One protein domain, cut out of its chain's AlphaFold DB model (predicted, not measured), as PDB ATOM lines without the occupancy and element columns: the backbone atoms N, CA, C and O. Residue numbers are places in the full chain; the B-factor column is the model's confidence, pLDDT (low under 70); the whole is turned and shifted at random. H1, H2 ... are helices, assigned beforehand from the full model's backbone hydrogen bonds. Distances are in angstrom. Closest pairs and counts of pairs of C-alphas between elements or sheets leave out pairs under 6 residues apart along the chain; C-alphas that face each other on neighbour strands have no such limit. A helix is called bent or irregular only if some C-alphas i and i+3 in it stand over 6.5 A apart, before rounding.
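Overview. This is residues 2 to 97 of the 168 residues of the protein "Efflux ABC transporter, permease protein" of Streptococcus troglodytae (UniProt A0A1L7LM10). One long helix, H4, meets H3 near its first end in an L and has short H5 folded across its far end; from H3 a long link leads away to H2 and H1, which stand free, leaving an open, flat frame. The printed part has 96 residues, all helix in class, in the order H1 to H5. It is extended, radius of gyration of the C-alphas 23.1 A, spanning 65 by 48 by 18 A.

Along the chain. H4, residues 60 to 89, is 42.1 A long, from C-alpha 60 at (30.581, 23.492, 23.297). It is neither bent nor irregular, but only just: C-alphas 86 and 89 are 6.1 A apart. H3 is residues 47 to 58, 16.1 A; H5, residues 91 to 97, 10.1 A, ends at (34.786, 47.936, -9.268). H1, residues 2 to 16, is 21.2 A; H2, residues 21 to 26, 8.8 A.

Arrangement. H4 and H5 touch only at the corner, closest C-alphas Asn 86 and Phe 94, 5.4 A. H3 and H4 are close but not clearly touching, closest C-alphas Ile 56 and Asn 63, 7.0 A, about perpendicular at 85 degrees. H1 and H2 are apart. Every O i to N i+4 pair in the five helices is within hydrogen-bond range.

Size, cuts and confidence. The printed part has no cut. The link H2 to H3 is long; residues 17 to 19, 21 to 24 and 27 to 43 have pLDDT under 70.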
ATOM      1  N   ILE A   2       5.838  31.089   9.862       82.69
ATOM      2  CA  ILE A   2       4.967  30.297  10.768       82.69
ATOM      3  C   ILE A   2       5.358  28.807  10.861       82.69
ATOM      4  O   ILE A   2       5.388  28.233  11.950       82.69
ATOM      5  N   ILE A   3       5.720  28.188   9.733       86.25
ATOM      6  CA  ILE A   3       6.132  26.773   9.685       86.25
ATOM      7  C   ILE A   3       7.436  26.553  10.470       86.25
ATOM      8  O   ILE A   3       7.543  25.608  11.245       86.25
ATOM      9  N   VAL A   4       8.405  27.462  10.328       86.88
ATOM     10  CA  VAL A   4       9.708  27.379  11.009       86.88
ATOM     11  C   VAL A   4       9.535  27.515  12.521       86.88
ATOM     12  O   VAL A   4      10.082  26.714  13.277       86.88
ATOM     13  N   THR A   5       8.719  28.474  12.966       86.81
ATOM     14  CA  THR A   5       8.403  28.646  14.389       86.81
ATOM     15  C   THR A   5       7.634  27.452  14.954       86.81
ATOM     16  O   THR A   5       7.962  26.989  16.040       86.81
ATOM     17  N   GLY A   6       6.668  26.891  14.216       92.38
ATOM     18  CA  GLY A   6       5.908  25.714  14.657       92.38
ATOM     19  C   GLY A   6       6.783  24.470  14.825       92.38
ATOM     20  O   GLY A   6       6.716  23.792  15.853       92.38
ATOM     21  N   VAL A   7       7.668  24.212  13.858       89.31
ATOM     22  CA  VAL A   7       8.636  23.108  13.910       89.31
ATOM     23  C   VAL A   7       9.610  23.296  15.078       89.31
ATOM     24  O   VAL A   7       9.815  22.367  15.861       89.31
ATOM     25  N   CYS A   8      10.156  24.502  15.256       85.94
ATOM     26  CA  CYS A   8      11.079  24.809  16.348       85.94
ATOM     27  C   CYS A   8      10.428  24.603  17.729       85.94
ATOM     28  O   CYS A   8      10.991  23.919  18.589       85.94
ATOM     29  N   THR A   9       9.203  25.104  17.914       88.12
ATOM     30  CA  THR A   9       8.434  24.933  19.155       88.12
ATOM     31  C   THR A   9       8.109  23.466  19.421       88.12
ATOM     32  O   THR A   9       8.274  23.004  20.550       88.12
ATOM     33  N   TYR A  10       7.725  22.694  18.398       90.50
ATOM     34  CA  TYR A  10       7.471  21.258  18.540       90.50
ATOM     35  C   TYR A  10       8.725  20.494  18.992       90.50
ATOM     36  O   TYR A  10       8.655  19.688  19.924       90.50
ATOM     37  N   PHE A  11       9.887  20.776  18.396       85.50
ATOM     38  CA  PHE A  11      11.153  20.160  18.807       85.50
ATOM     39  C   PHE A  11      11.546  20.538  20.242       85.50
ATOM     40  O   PHE A  11      11.971  19.666  21.007       85.50
ATOM     41  N   CYS A  12      11.349  21.798  20.639       78.88
ATOM     42  CA  CYS A  12      11.612  22.253  22.005       78.88
ATOM     43  C   CYS A  12      10.679  21.575  23.022       78.88
ATOM     44  O   CYS A  12      11.148  21.001  24.008       78.88
ATOM     45  N   ALA A  13       9.372  21.550  22.750       83.50
ATOM     46  CA  ALA A  13       8.375  20.915  23.612       83.50
ATOM     47  C   ALA A  13       8.600  19.398  23.741       83.50
ATOM     48  O   ALA A  13       8.510  18.833  24.834       83.50
ATOM     49  N   ARG A  14       8.969  18.729  22.640       80.81
ATOM     50  CA  ARG A  14       9.303  17.298  22.632       80.81
ATOM     51  C   ARG A  14      10.545  16.984  23.468       80.81
ATOM     52  O   ARG A  14      10.589  15.931  24.102       80.81
ATOM     53  N   LYS A  15      11.546  17.873  23.482       73.75
ATOM     54  CA  LYS A  15      12.766  17.719  24.291       73.75
ATOM     55  C   LYS A  15      12.481  17.873  25.788       73.75
ATOM     56  O   LYS A  15      12.982  17.073  26.570       73.75
ATOM     57  N   ILE A  16      11.634  18.833  26.168       76.12
ATOM     58  CA  ILE A  16      11.235  19.078  27.566       76.12
ATOM     59  C   ILE A  16      10.419  17.910  28.130       76.12
ATOM     60  O   ILE A  16      10.685  17.459  29.238       76.12
ATOM     61  N   ARG A  17       9.491  17.345  27.343       68.56
ATOM     62  CA  ARG A  17       8.681  16.179  27.753       68.56
ATOM     63  C   ARG A  17       9.488  14.918  28.085       68.56
ATOM     64  O   ARG A  17       8.944  14.013  28.702       68.56
ATOM     65  N   ARG A  18      10.749  14.825  27.653       66.19
ATOM     66  CA  ARG A  18      11.632  13.672  27.913       66.19
ATOM     67  C   ARG A  18      12.546  13.852  29.129       66.19
ATOM     68  O   ARG A  18      13.346  12.962  29.400       66.19
ATOM     69  N   LEU A  19      12.471  14.986  29.828       68.38
ATOM     70  CA  LEU A  19      13.239  15.226  31.048       68.38
ATOM     71  C   LEU A  19      12.430  14.721  32.244       68.38
ATOM     72  O   LEU A  19      11.384  15.282  32.556       68.38
ATOM     73  N   GLU A  20      12.907  13.675  32.915       74.19
ATOM     74  CA  GLU A  20      12.332  13.253  34.194       74.19
ATOM     75  C   GLU A  20      12.734  14.267  35.280       74.19
ATOM     76  O   GLU A  20      13.924  14.356  35.609       74.19
ATOM     77  N   PRO A  21      11.786  15.039  35.850       68.75
ATOM     78  CA  PRO A  21      12.103  16.151  36.754       68.75
ATOM     79  C   PRO A  21      12.902  15.704  37.981       68.75
ATOM     80  O   PRO A  21      13.785  16.416  38.458       68.75
ATOM     81  N   ILE A  22      12.634  14.487  38.459       68.94
ATOM     82  CA  ILE A  22      13.298  13.905  39.625       68.94
ATOM     83  C   ILE A  22      14.777  13.575  39.369       68.94
ATOM     84  O   ILE A  22      15.606  13.777  40.255       68.94
ATOM     85  N   ASN A  23      15.135  13.152  38.153       68.31
ATOM     86  CA  ASN A  23      16.523  12.844  37.795       68.31
ATOM     87  C   ASN A  23      17.336  14.125  37.578       68.31
ATOM     88  O   ASN A  23      18.508  14.179  37.950       68.31
ATOM     89  N   ALA A  24      16.698  15.176  37.050       66.50
ATOM     90  CA  ALA A  24      17.304  16.499  36.916       66.50
ATOM     91  C   ALA A  24      17.620  17.131  38.285       66.50
ATOM     92  O   ALA A  24      18.701  17.686  38.460       66.50
ATOM     93  N   ILE A  25      16.717  16.994  39.267       70.81
ATOM     94  CA  ILE A  25      16.922  17.494  40.638       70.81
ATOM     95  C   ILE A  25      17.991  16.683  41.382       70.81
ATOM     96  O   ILE A  25      18.818  17.258  42.084       70.81
ATOM     97  N   ARG A  26      18.005  15.352  41.229       70.00
ATOM     98  CA  ARG A  26      19.001  14.488  41.889       70.00
ATOM     99  C   ARG A  26      20.384  14.513  41.221       70.00
ATOM    100  O   ARG A  26      21.314  13.927  41.764       70.00
ATOM    101  N   GLY A  27      20.533  15.144  40.054       62.97
ATOM    102  CA  GLY A  27      21.791  15.165  39.294       62.97
ATOM    103  C   GLY A  27      22.214  13.797  38.739       62.97
ATOM    104  O   GLY A  27      23.363  13.628  38.330       62.97
ATOM    105  N   ILE A  28      21.305  12.816  38.721       60.97
ATOM    106  CA  ILE A  28      21.570  11.447  38.267       60.97
ATOM    107  C   ILE A  28      21.251  11.386  36.774       60.97
ATOM    108  O   ILE A  28      20.145  11.054  36.353       60.97
ATOM    109  N   ASP A  29      22.225  11.764  35.954       60.41
ATOM    110  CA  ASP A  29      22.093  11.743  34.501       60.41
ATOM    111  C   ASP A  29      22.592  10.391  33.962       60.41
ATOM    112  O   ASP A  29      23.774  10.214  33.663       60.41
ATOM    113  N   HIS A  30      21.698   9.398  33.855       54.31
ATOM    114  CA  HIS A  30      22.024   8.025  33.422       54.31
ATOM    115  C   HIS A  30      22.623   7.923  32.001       54.31
ATOM    116  O   HIS A  30      23.041   6.844  31.585       54.31
ATOM    117  N   LYS A  31      22.689   9.029  31.246       53.19
ATOM    118  CA  LYS A  31      23.246   9.087  29.885       53.19
ATOM    119  C   LYS A  31      24.512   9.925  29.744       53.19
ATOM    120  O   LYS A  31      25.002  10.070  28.624       53.19
ATOM    121  N   ARG A  32      25.081  10.470  30.823       53.44
ATOM    122  CA  ARG A  32      26.288  11.300  30.707       53.44
ATOM    123  C   ARG A  32      27.565  10.455  30.658       53.44
ATOM    124  O   ARG A  32      28.486  10.646  31.439       53.44
ATOM    125  N   THR A  33      27.677   9.578  29.662       51.25
ATOM    126  CA  THR A  33      28.960   9.043  29.171       51.25
ATOM    127  C   THR A  33      29.677  10.100  28.324       51.25
ATOM    128  O   THR A  33      30.081   9.871  27.185       51.25
ATOM    129  N   ALA A  34      29.839  11.311  28.860       56.47
ATOM    130  CA  ALA A  34      30.723  12.291  28.248       56.47
ATOM    131  C   ALA A  34      32.159  11.818  28.502       56.47
ATOM    132  O   ALA A  34      32.666  11.938  29.617       56.47
ATOM    133  N   LYS A  35      32.806  11.234  27.483       58.41
ATOM    134  CA  LYS A  35      34.232  10.885  27.541       58.41
ATOM    135  C   LYS A  35      35.011  12.107  28.043       58.41
ATOM    136  O   LYS A  35      34.845  13.216  27.528       58.41
ATOM    137  N   ASN A  36      35.835  11.919  29.070       63.12
ATOM    138  CA  ASN A  36      36.677  12.977  29.614       63.12
ATOM    139  C   ASN A  36      37.855  13.214  28.657       63.12
ATOM    140  O   ASN A  36      38.921  12.636  28.835       63.12
ATOM    141  N   HIS A  37      37.636  14.019  27.614       63.34
ATOM    142  CA  HIS A  37      38.630  14.273  26.565       63.34
ATOM    143  C   HIS A  37      39.879  15.012  27.087       63.34
ATOM    144  O   HIS A  37      40.932  14.922  26.467       63.34
ATOM    145  N   PHE A  38      39.784  15.686  28.246       64.94
ATOM    146  CA  PHE A  38      40.893  16.407  28.886       64.94
ATOM    147  C   PHE A  38      41.058  15.998  30.363       64.94
ATOM    148  O   PHE A  38      40.597  16.702  31.271       64.94
ATOM    149  N   PRO A  39      41.692  14.842  30.638       64.94
ATOM    150  CA  PRO A  39      41.970  14.392  31.998       64.94
ATOM    151  C   PRO A  39      43.030  15.279  32.669       64.94
ATOM    152  O   PRO A  39      44.167  15.369  32.219       64.94
ATOM    153  N   LEU A  40      42.667  15.916  33.785       66.62
ATOM    154  CA  LEU A  40      43.533  16.860  34.510       66.62
ATOM    155  C   LEU A  40      44.788  16.207  35.115       66.62
ATOM    156  O   LEU A  40      45.788  16.888  35.296       66.62
ATOM    157  N   ALA A  41      44.732  14.905  35.412       66.31
ATOM    158  CA  ALA A  41      45.816  14.165  36.060       66.31
ATOM    159  C   ALA A  41      46.867  13.609  35.081       66.31
ATOM    160  O   ALA A  41      47.986  13.324  35.491       66.31
ATOM    161  N   THR A  42      46.518  13.440  33.801       65.00
ATOM    162  CA  THR A  42      47.393  12.823  32.781       65.00
ATOM    163  C   THR A  42      47.660  13.735  31.579       65.00
ATOM    164  O   THR A  42      48.400  13.364  30.668       65.00
ATOM    165  N   SER A  43      47.075  14.937  31.560       68.75
ATOM    166  CA  SER A  43      47.319  15.954  30.536       68.75
ATOM    167  C   SER A  43      48.748  16.496  30.625       68.75
ATOM    168  O   SER A  43      49.218  16.864  31.697       68.75
ATOM    169  N   LYS A  44      49.417  16.606  29.470       72.56
ATOM    170  CA  LYS A  44      50.743  17.238  29.335       72.56
ATOM    171  C   LYS A  44      50.705  18.766  29.486       72.56
ATOM    172  O   LYS A  44      51.755  19.400  29.523       72.56
ATOM    173  N   PHE A  45      49.515  19.370  29.530       71.88
ATOM    174  CA  PHE A  45      49.342  20.815  29.659       71.88
ATOM    175  C   PHE A  45      49.194  21.230  31.123       71.88
ATOM    176  O   PHE A  45      48.663  20.476  31.937       71.88
ATOM    177  N   SER A  46      49.568  22.478  31.436       82.88
ATOM    178  CA  SER A  46      49.317  23.081  32.752       82.88
ATOM    179  C   SER A  46      47.882  22.813  33.211       82.88
ATOM    180  O   SER A  46      46.933  22.942  32.427       82.88
ATOM    181  N   ALA A  47      47.714  22.461  34.488       77.81
ATOM    182  CA  ALA A  47      46.411  22.155  35.073       77.81
ATOM    183  C   ALA A  47      45.381  23.270  34.811       77.81
ATOM    184  O   ALA A  47      44.224  22.982  34.509       77.81
ATOM    185  N   LYS A  48      45.820  24.539  34.824       82.12
ATOM    186  CA  LYS A  48      44.978  25.707  34.514       82.12
ATOM    187  C   LYS A  48      44.460  25.682  33.073       82.12
ATOM    188  O   LYS A  48      43.268  25.860  32.847       82.12
ATOM    189  N   PHE A  49      45.332  25.415  32.103       79.88
ATOM    190  CA  PHE A  49      44.959  25.358  30.687       79.88
ATOM    191  C   PHE A  49      44.058  24.156  30.379       79.88
ATOM    192  O   PHE A  49      43.033  24.298  29.716       79.88
ATOM    193  N   SER A  50      44.386  22.986  30.935       79.94
ATOM    194  CA  SER A  50      43.570  21.771  30.804       79.94
ATOM    195  C   SER A  50      42.151  21.972  31.350       79.94
ATOM    196  O   SER A  50      41.184  21.466  30.783       79.94
ATOM    197  N   LEU A  51      42.015  22.748  32.430       81.62
ATOM    198  CA  LEU A  51      40.729  23.083  33.036       81.62
ATOM    199  C   LEU A  51      39.920  24.063  32.177       81.62
ATOM    200  O   LEU A  51      38.730  23.836  31.970       81.62
ATOM    201  N   ILE A  52      40.562  25.093  31.615       83.75
ATOM    202  CA  ILE A  52      39.924  26.022  30.667       83.75
ATOM    203  C   ILE A  52      39.418  25.264  29.438       83.75
ATOM    204  O   ILE A  52      38.275  25.439  29.024       83.75
ATOM    205  N   LEU A  53      40.234  24.370  28.882       80.31
ATOM    206  CA  LEU A  53      39.859  23.596  27.706       80.31
ATOM    207  C   LEU A  53      38.684  22.664  28.019       80.31
ATOM    208  O   LEU A  53      37.690  22.645  27.297       80.31
ATOM    209  N   LYS A  54      38.724  21.977  29.165       80.94
ATOM    210  CA  LYS A  54      37.592  21.178  29.641       80.94
ATOM    211  C   LYS A  54      36.316  22.013  29.782       80.94
ATOM    212  O   LYS A  54      35.253  21.535  29.398       80.94
ATOM    213  N   GLN A  55      36.416  23.248  30.272       80.25
ATOM    214  CA  GLN A  55      35.281  24.162  30.392       80.25
ATOM    215  C   GLN A  55      34.723  24.571  29.020       80.25
ATOM    216  O   GLN A  55      33.512  24.532  28.818       80.25
ATOM    217  N   ILE A  56      35.589  24.879  28.050       81.38
ATOM    218  CA  ILE A  56      35.184  25.228  26.679       81.38
ATOM    219  C   ILE A  56      34.442  24.061  26.005       81.38
ATOM    220  O   ILE A  56      33.424  24.266  25.342       81.38
ATOM    221  N   PHE A  57      34.918  22.828  26.195       77.50
ATOM    222  CA  PHE A  57      34.281  21.631  25.637       77.50
ATOM    223  C   PHE A  57      33.033  21.189  26.419       77.50
ATOM    224  O   PHE A  57      32.129  20.591  25.833       77.50
ATOM    225  N   ALA A  58      32.932  21.507  27.712       73.62
ATOM    226  CA  ALA A  58      31.747  21.216  28.519       73.62
ATOM    227  C   ALA A  58      30.516  22.020  28.064       73.62
ATOM    228  O   ALA A  58      29.397  21.510  28.150       73.62
ATOM    229  N   SER A  59      30.718  23.236  27.542       77.81
ATOM    230  CA  SER A  59      29.667  24.112  27.002       77.81
ATOM    231  C   SER A  59      29.805  24.363  25.492       77.81
ATOM    232  O   SER A  59      29.460  25.441  25.002       77.81
ATOM    233  N   LEU A  60      30.265  23.360  24.728       78.19
ATOM    234  CA  LEU A  60      30.581  23.492  23.297       78.19
ATOM    235  C   LEU A  60      29.446  24.131  22.474       78.19
ATOM    236  O   LEU A  60      29.696  25.021  21.671       78.19
ATOM    237  N   GLY A  61      28.191  23.726  22.699       80.19
ATOM    238  CA  GLY A  61      27.043  24.259  21.954       80.19
ATOM    239  C   GLY A  61      26.799  25.757  22.179       80.19
ATOM    240  O   GLY A  61      26.501  26.476  21.230       80.19
ATOM    241  N   GLN A  62      26.973  26.242  23.413       84.00
ATOM    242  CA  GLN A  62      26.856  27.671  23.734       84.00
ATOM    243  C   GLN A  62      28.039  28.463  23.168       84.00
ATOM    244  O   GLN A  62      27.846  29.539  22.609       84.00
ATOM    245  N   ASN A  63      29.250  27.903  23.248       88.44
ATOM    246  CA  ASN A  63      30.458  28.542  22.726       88.44
ATOM    247  C   ASN A  63      30.438  28.646  21.193       88.44
ATOM    248  O   ASN A  63      30.813  29.682  20.654       88.44
ATOM    249  N   ILE A  64      29.939  27.621  20.488       89.81
ATOM    250  CA  ILE A  64      29.745  27.661  19.028       89.81
ATOM    251  C   ILE A  64      28.725  28.738  18.650       89.81
ATOM    252  O   ILE A  64      28.965  29.504  17.720       89.81
ATOM    253  N   LEU A  65      27.605  28.832  19.374       92.06
ATOM    254  CA  LEU A  65      26.594  29.856  19.110       92.06
ATOM    255  C   LEU A  65      27.163  31.272  19.283       92.06
ATOM    256  O   LEU A  65      26.979  32.115  18.408       92.06
ATOM    257  N   LEU A  66      27.882  31.518  20.383       92.94
ATOM    258  CA  LEU A  66      28.557  32.794  20.633       92.94
ATOM    259  C   LEU A  66      29.594  33.107  19.554       92.94
ATOM    260  O   LEU A  66      29.654  34.236  19.071       92.94
ATOM    261  N   PHE A  67      30.381  32.115  19.138       94.00
ATOM    262  CA  PHE A  67      31.354  32.282  18.066       94.00
ATOM    263  C   PHE A  67      30.688  32.689  16.745       94.00
ATOM    264  O   PHE A  67      31.090  33.675  16.140       94.00
ATOM    265  N   ILE A  68      29.630  31.991  16.323       95.50
ATOM    266  CA  ILE A  68      28.915  32.314  15.078       95.50
ATOM    267  C   ILE A  68      28.297  33.714  15.153       95.50
ATOM    268  O   ILE A  68      28.404  34.485  14.201       95.50
ATOM    269  N   LEU A  69      27.678  34.061  16.286       97.12
ATOM    270  CA  LEU A  69      27.057  35.369  16.482       97.12
ATOM    271  C   LEU A  69      28.093  36.495  16.396       97.12
ATOM    272  O   LEU A  69      27.913  37.451  15.646       97.12
ATOM    273  N   THR A  70      29.188  36.368  17.146       96.69
ATOM    274  CA  THR A  70      30.262  37.369  17.166       96.69
ATOM    275  C   THR A  70      30.944  37.487  15.807       96.69
ATOM    276  O   THR A  70      31.119  38.601  15.323       96.69
ATOM    277  N   LEU A  71      31.246  36.368  15.145       97.50
ATOM    278  CA  LEU A  71      31.821  36.363  13.802       97.50
ATOM    279  C   LEU A  71      30.902  37.065  12.795       97.50
ATOM    280  O   LEU A  71      31.368  37.896  12.015       97.50
ATOM    281  N   GLY A  72      29.600  36.771  12.835       97.44
ATOM    282  CA  GLY A  72      28.611  37.389  11.955       97.44
ATOM    283  C   GLY A  72      28.530  38.900  12.153       97.44
ATOM    284  O   GLY A  72      28.651  39.652  11.189       97.44
ATOM    285  N   ILE A  73      28.400  39.354  13.403       97.75
ATOM    286  CA  ILE A  73      28.325  40.784  13.729       97.75
ATOM    287  C   ILE A  73      29.616  41.505  13.326       97.75
ATOM    288  O   ILE A  73      29.556  42.548  12.680       97.75
ATOM    289  N   MET A  74      30.783  40.944  13.652       97.88
ATOM    290  CA  MET A  74      32.074  41.561  13.327       97.88
ATOM    291  C   MET A  74      32.293  41.658  11.816       97.88
ATOM    292  O   MET A  74      32.733  42.697  11.325       97.88
ATOM    293  N   THR A  75      31.933  40.614  11.067       97.25
ATOM    294  CA  THR A  75      32.038  40.618   9.601       97.25
ATOM    295  C   THR A  75      31.097  41.653   8.988       97.25
ATOM    296  O   THR A  75      31.512  42.412   8.115       97.25
ATOM    297  N   LEU A  76      29.853  41.736   9.472       97.44
ATOM    298  CA  LEU A  76      28.884  42.732   9.010       97.44
ATOM    299  C   LEU A  76      29.354  44.161   9.291       97.44
ATOM    300  O   LEU A  76      29.231  45.018   8.421       97.44
ATOM    301  N   LEU A  77      29.924  44.415  10.471       97.56
ATOM    302  CA  LEU A  77      30.474  45.723  10.826       97.56
ATOM    303  C   LEU A  77      31.665  46.098   9.941       97.56
ATOM    304  O   LEU A  77      31.700  47.204   9.405       97.56
ATOM    305  N   ALA A  78      32.614  45.179   9.745       97.00
ATOM    306  CA  ALA A  78      33.769  45.411   8.881       97.00
ATOM    307  C   ALA A  78      33.345  45.665   7.425       97.00
ATOM    308  O   ALA A  78      33.829  46.604   6.788       97.00
ATOM    309  N   PHE A  79      32.397  44.876   6.914       95.06
ATOM    310  CA  PHE A  79      31.841  45.048   5.576       95.06
ATOM    311  C   PHE A  79      31.106  46.385   5.435       95.06
ATOM    312  O   PHE A  79      31.386  47.140   4.508       95.06
ATOM    313  N   SER A  80      30.219  46.717   6.375       95.62
ATOM    314  CA  SER A  80      29.456  47.967   6.362       95.62
ATOM    315  C   SER A  80      30.365  49.195   6.449       95.62
ATOM    316  O   SER A  80      30.189  50.129   5.672       95.62
ATOM    317  N   GLY A  81      31.380  49.176   7.319       95.19
ATOM    318  CA  GLY A  81      32.364  50.255   7.413       95.19
ATOM    319  C   GLY A  81      33.174  50.422   6.124       95.19
ATOM    320  O   GLY A  81      33.359  51.541   5.643       95.19
ATOM    321  N   THR A  82      33.592  49.310   5.516       93.19
ATOM    322  CA  THR A  82      34.307  49.322   4.231       93.19
ATOM    323  C   THR A  82      33.426  49.866   3.111       93.19
ATOM    324  O   THR A  82      33.874  50.692   2.315       93.19
ATOM    325  N   LEU A  83      32.161  49.447   3.056       92.19
ATOM    326  CA  LEU A  83      31.199  49.928   2.070       92.19
ATOM    327  C   LEU A  83      30.937  51.428   2.245       92.19
ATOM    328  O   LEU A  83      31.000  52.174   1.273       92.19
ATOM    329  N   LEU A  84      30.714  51.890   3.480       94.06
ATOM    330  CA  LEU A  84      30.505  53.305   3.786       94.06
ATOM    331  C   LEU A  84      31.677  54.155   3.285       94.06
ATOM    332  O   LEU A  84      31.460  55.172   2.627       94.06
ATOM    333  N   TYR A  85      32.910  53.716   3.539       93.00
ATOM    334  CA  TYR A  85      34.106  54.400   3.056       93.00
ATOM    335  C   TYR A  85      34.171  54.460   1.523       93.00
ATOM    336  O   TYR A  85      34.358  55.536   0.955       93.00
ATOM    337  N   ASN A  86      33.968  53.325   0.849       90.50
ATOM    338  CA  ASN A  86      34.069  53.245  -0.610       90.50
ATOM    339  C   ASN A  86      32.878  53.867  -1.349       90.50
ATOM    340  O   ASN A  86      33.010  54.146  -2.529       90.50
ATOM    341  N   VAL A  87      31.738  54.099  -0.695       88.81
ATOM    342  CA  VAL A  87      30.564  54.732  -1.321       88.81
ATOM    343  C   VAL A  87      30.484  56.226  -1.007       88.81
ATOM    344  O   VAL A  87      30.191  57.009  -1.903       88.81
ATOM    345  N   ASN A  88      30.738  56.647   0.238       89.25
ATOM    346  CA  ASN A  88      30.555  58.050   0.638       89.25
ATOM    347  C   ASN A  88      31.840  58.877   0.572       89.25
ATOM    348  O   ASN A  88      31.797  60.031   0.160       89.25
ATOM    349  N   PHE A  89      32.980  58.320   0.990       88.81
ATOM    350  CA  PHE A  89      34.228  59.087   1.080       88.81
ATOM    351  C   PHE A  89      35.076  58.973  -0.187       88.81
ATOM    352  O   PHE A  89      35.696  59.949  -0.601       88.81
ATOM    353  N   LYS A  90      35.117  57.784  -0.799       88.94
ATOM    354  CA  LYS A  90      35.832  57.523  -2.056       88.94
ATOM    355  C   LYS A  90      34.962  56.728  -3.037       88.94
ATOM    356  O   LYS A  90      35.310  55.580  -3.321       88.94
ATOM    357  N   PRO A  91      33.866  57.326  -3.553       84.56
ATOM    358  CA  PRO A  91      32.939  56.664  -4.478       84.56
ATOM    359  C   PRO A  91      33.645  56.044  -5.687       84.56
ATOM    360  O   PRO A  91      33.241  54.979  -6.147       84.56
ATOM    361  N   ASP A  92      34.744  56.648  -6.145       83.62
ATOM    362  CA  ASP A  92      35.556  56.149  -7.257       83.62
ATOM    363  C   ASP A  92      36.011  54.698  -7.074       83.62
ATOM    364  O   ASP A  92      36.094  53.963  -8.049       83.62
ATOM    365  N   ASN A  93      36.309  54.257  -5.849       81.38
ATOM    366  CA  ASN A  93      36.747  52.880  -5.604       81.38
ATOM    367  C   ASN A  93      35.613  51.879  -5.842       81.38
ATOM    368  O   ASN A  93      35.818  50.827  -6.448       81.38
ATOM    369  N   PHE A  94      34.416  52.207  -5.351       82.31
ATOM    370  CA  PHE A  94      33.234  51.390  -5.576       82.31
ATOM    371  C   PHE A  94      32.867  51.393  -7.058       82.31
ATOM    372  O   PHE A  94      32.736  50.331  -7.660       82.31
ATOM    373  N   LEU A  95      32.789  52.580  -7.659       81.69
ATOM    374  CA  LEU A  95      32.398  52.734  -9.052       81.69
ATOM    375  C   LEU A  95      33.397  52.072 -10.006       81.69
ATOM    376  O   LEU A  95      32.953  51.354 -10.883       81.69
ATOM    377  N   LYS A  96      34.714  52.168  -9.798       78.81
ATOM    378  CA  LYS A  96      35.704  51.429 -10.613       78.81
ATOM    379  C   LYS A  96      35.597  49.907 -10.501       78.81
ATOM    380  O   LYS A  96      36.117  49.206 -11.352       78.81
ATOM    381  N   THR A  97      34.964  49.385  -9.450       76.12
ATOM    382  CA  THR A  97      34.786  47.936  -9.268       76.12
ATOM    383  C   THR A  97      33.535  47.417  -9.984       76.12
ATOM    384  O   THR A  97      33.519  46.272 -10.425       76.12
TER     385      THR A  97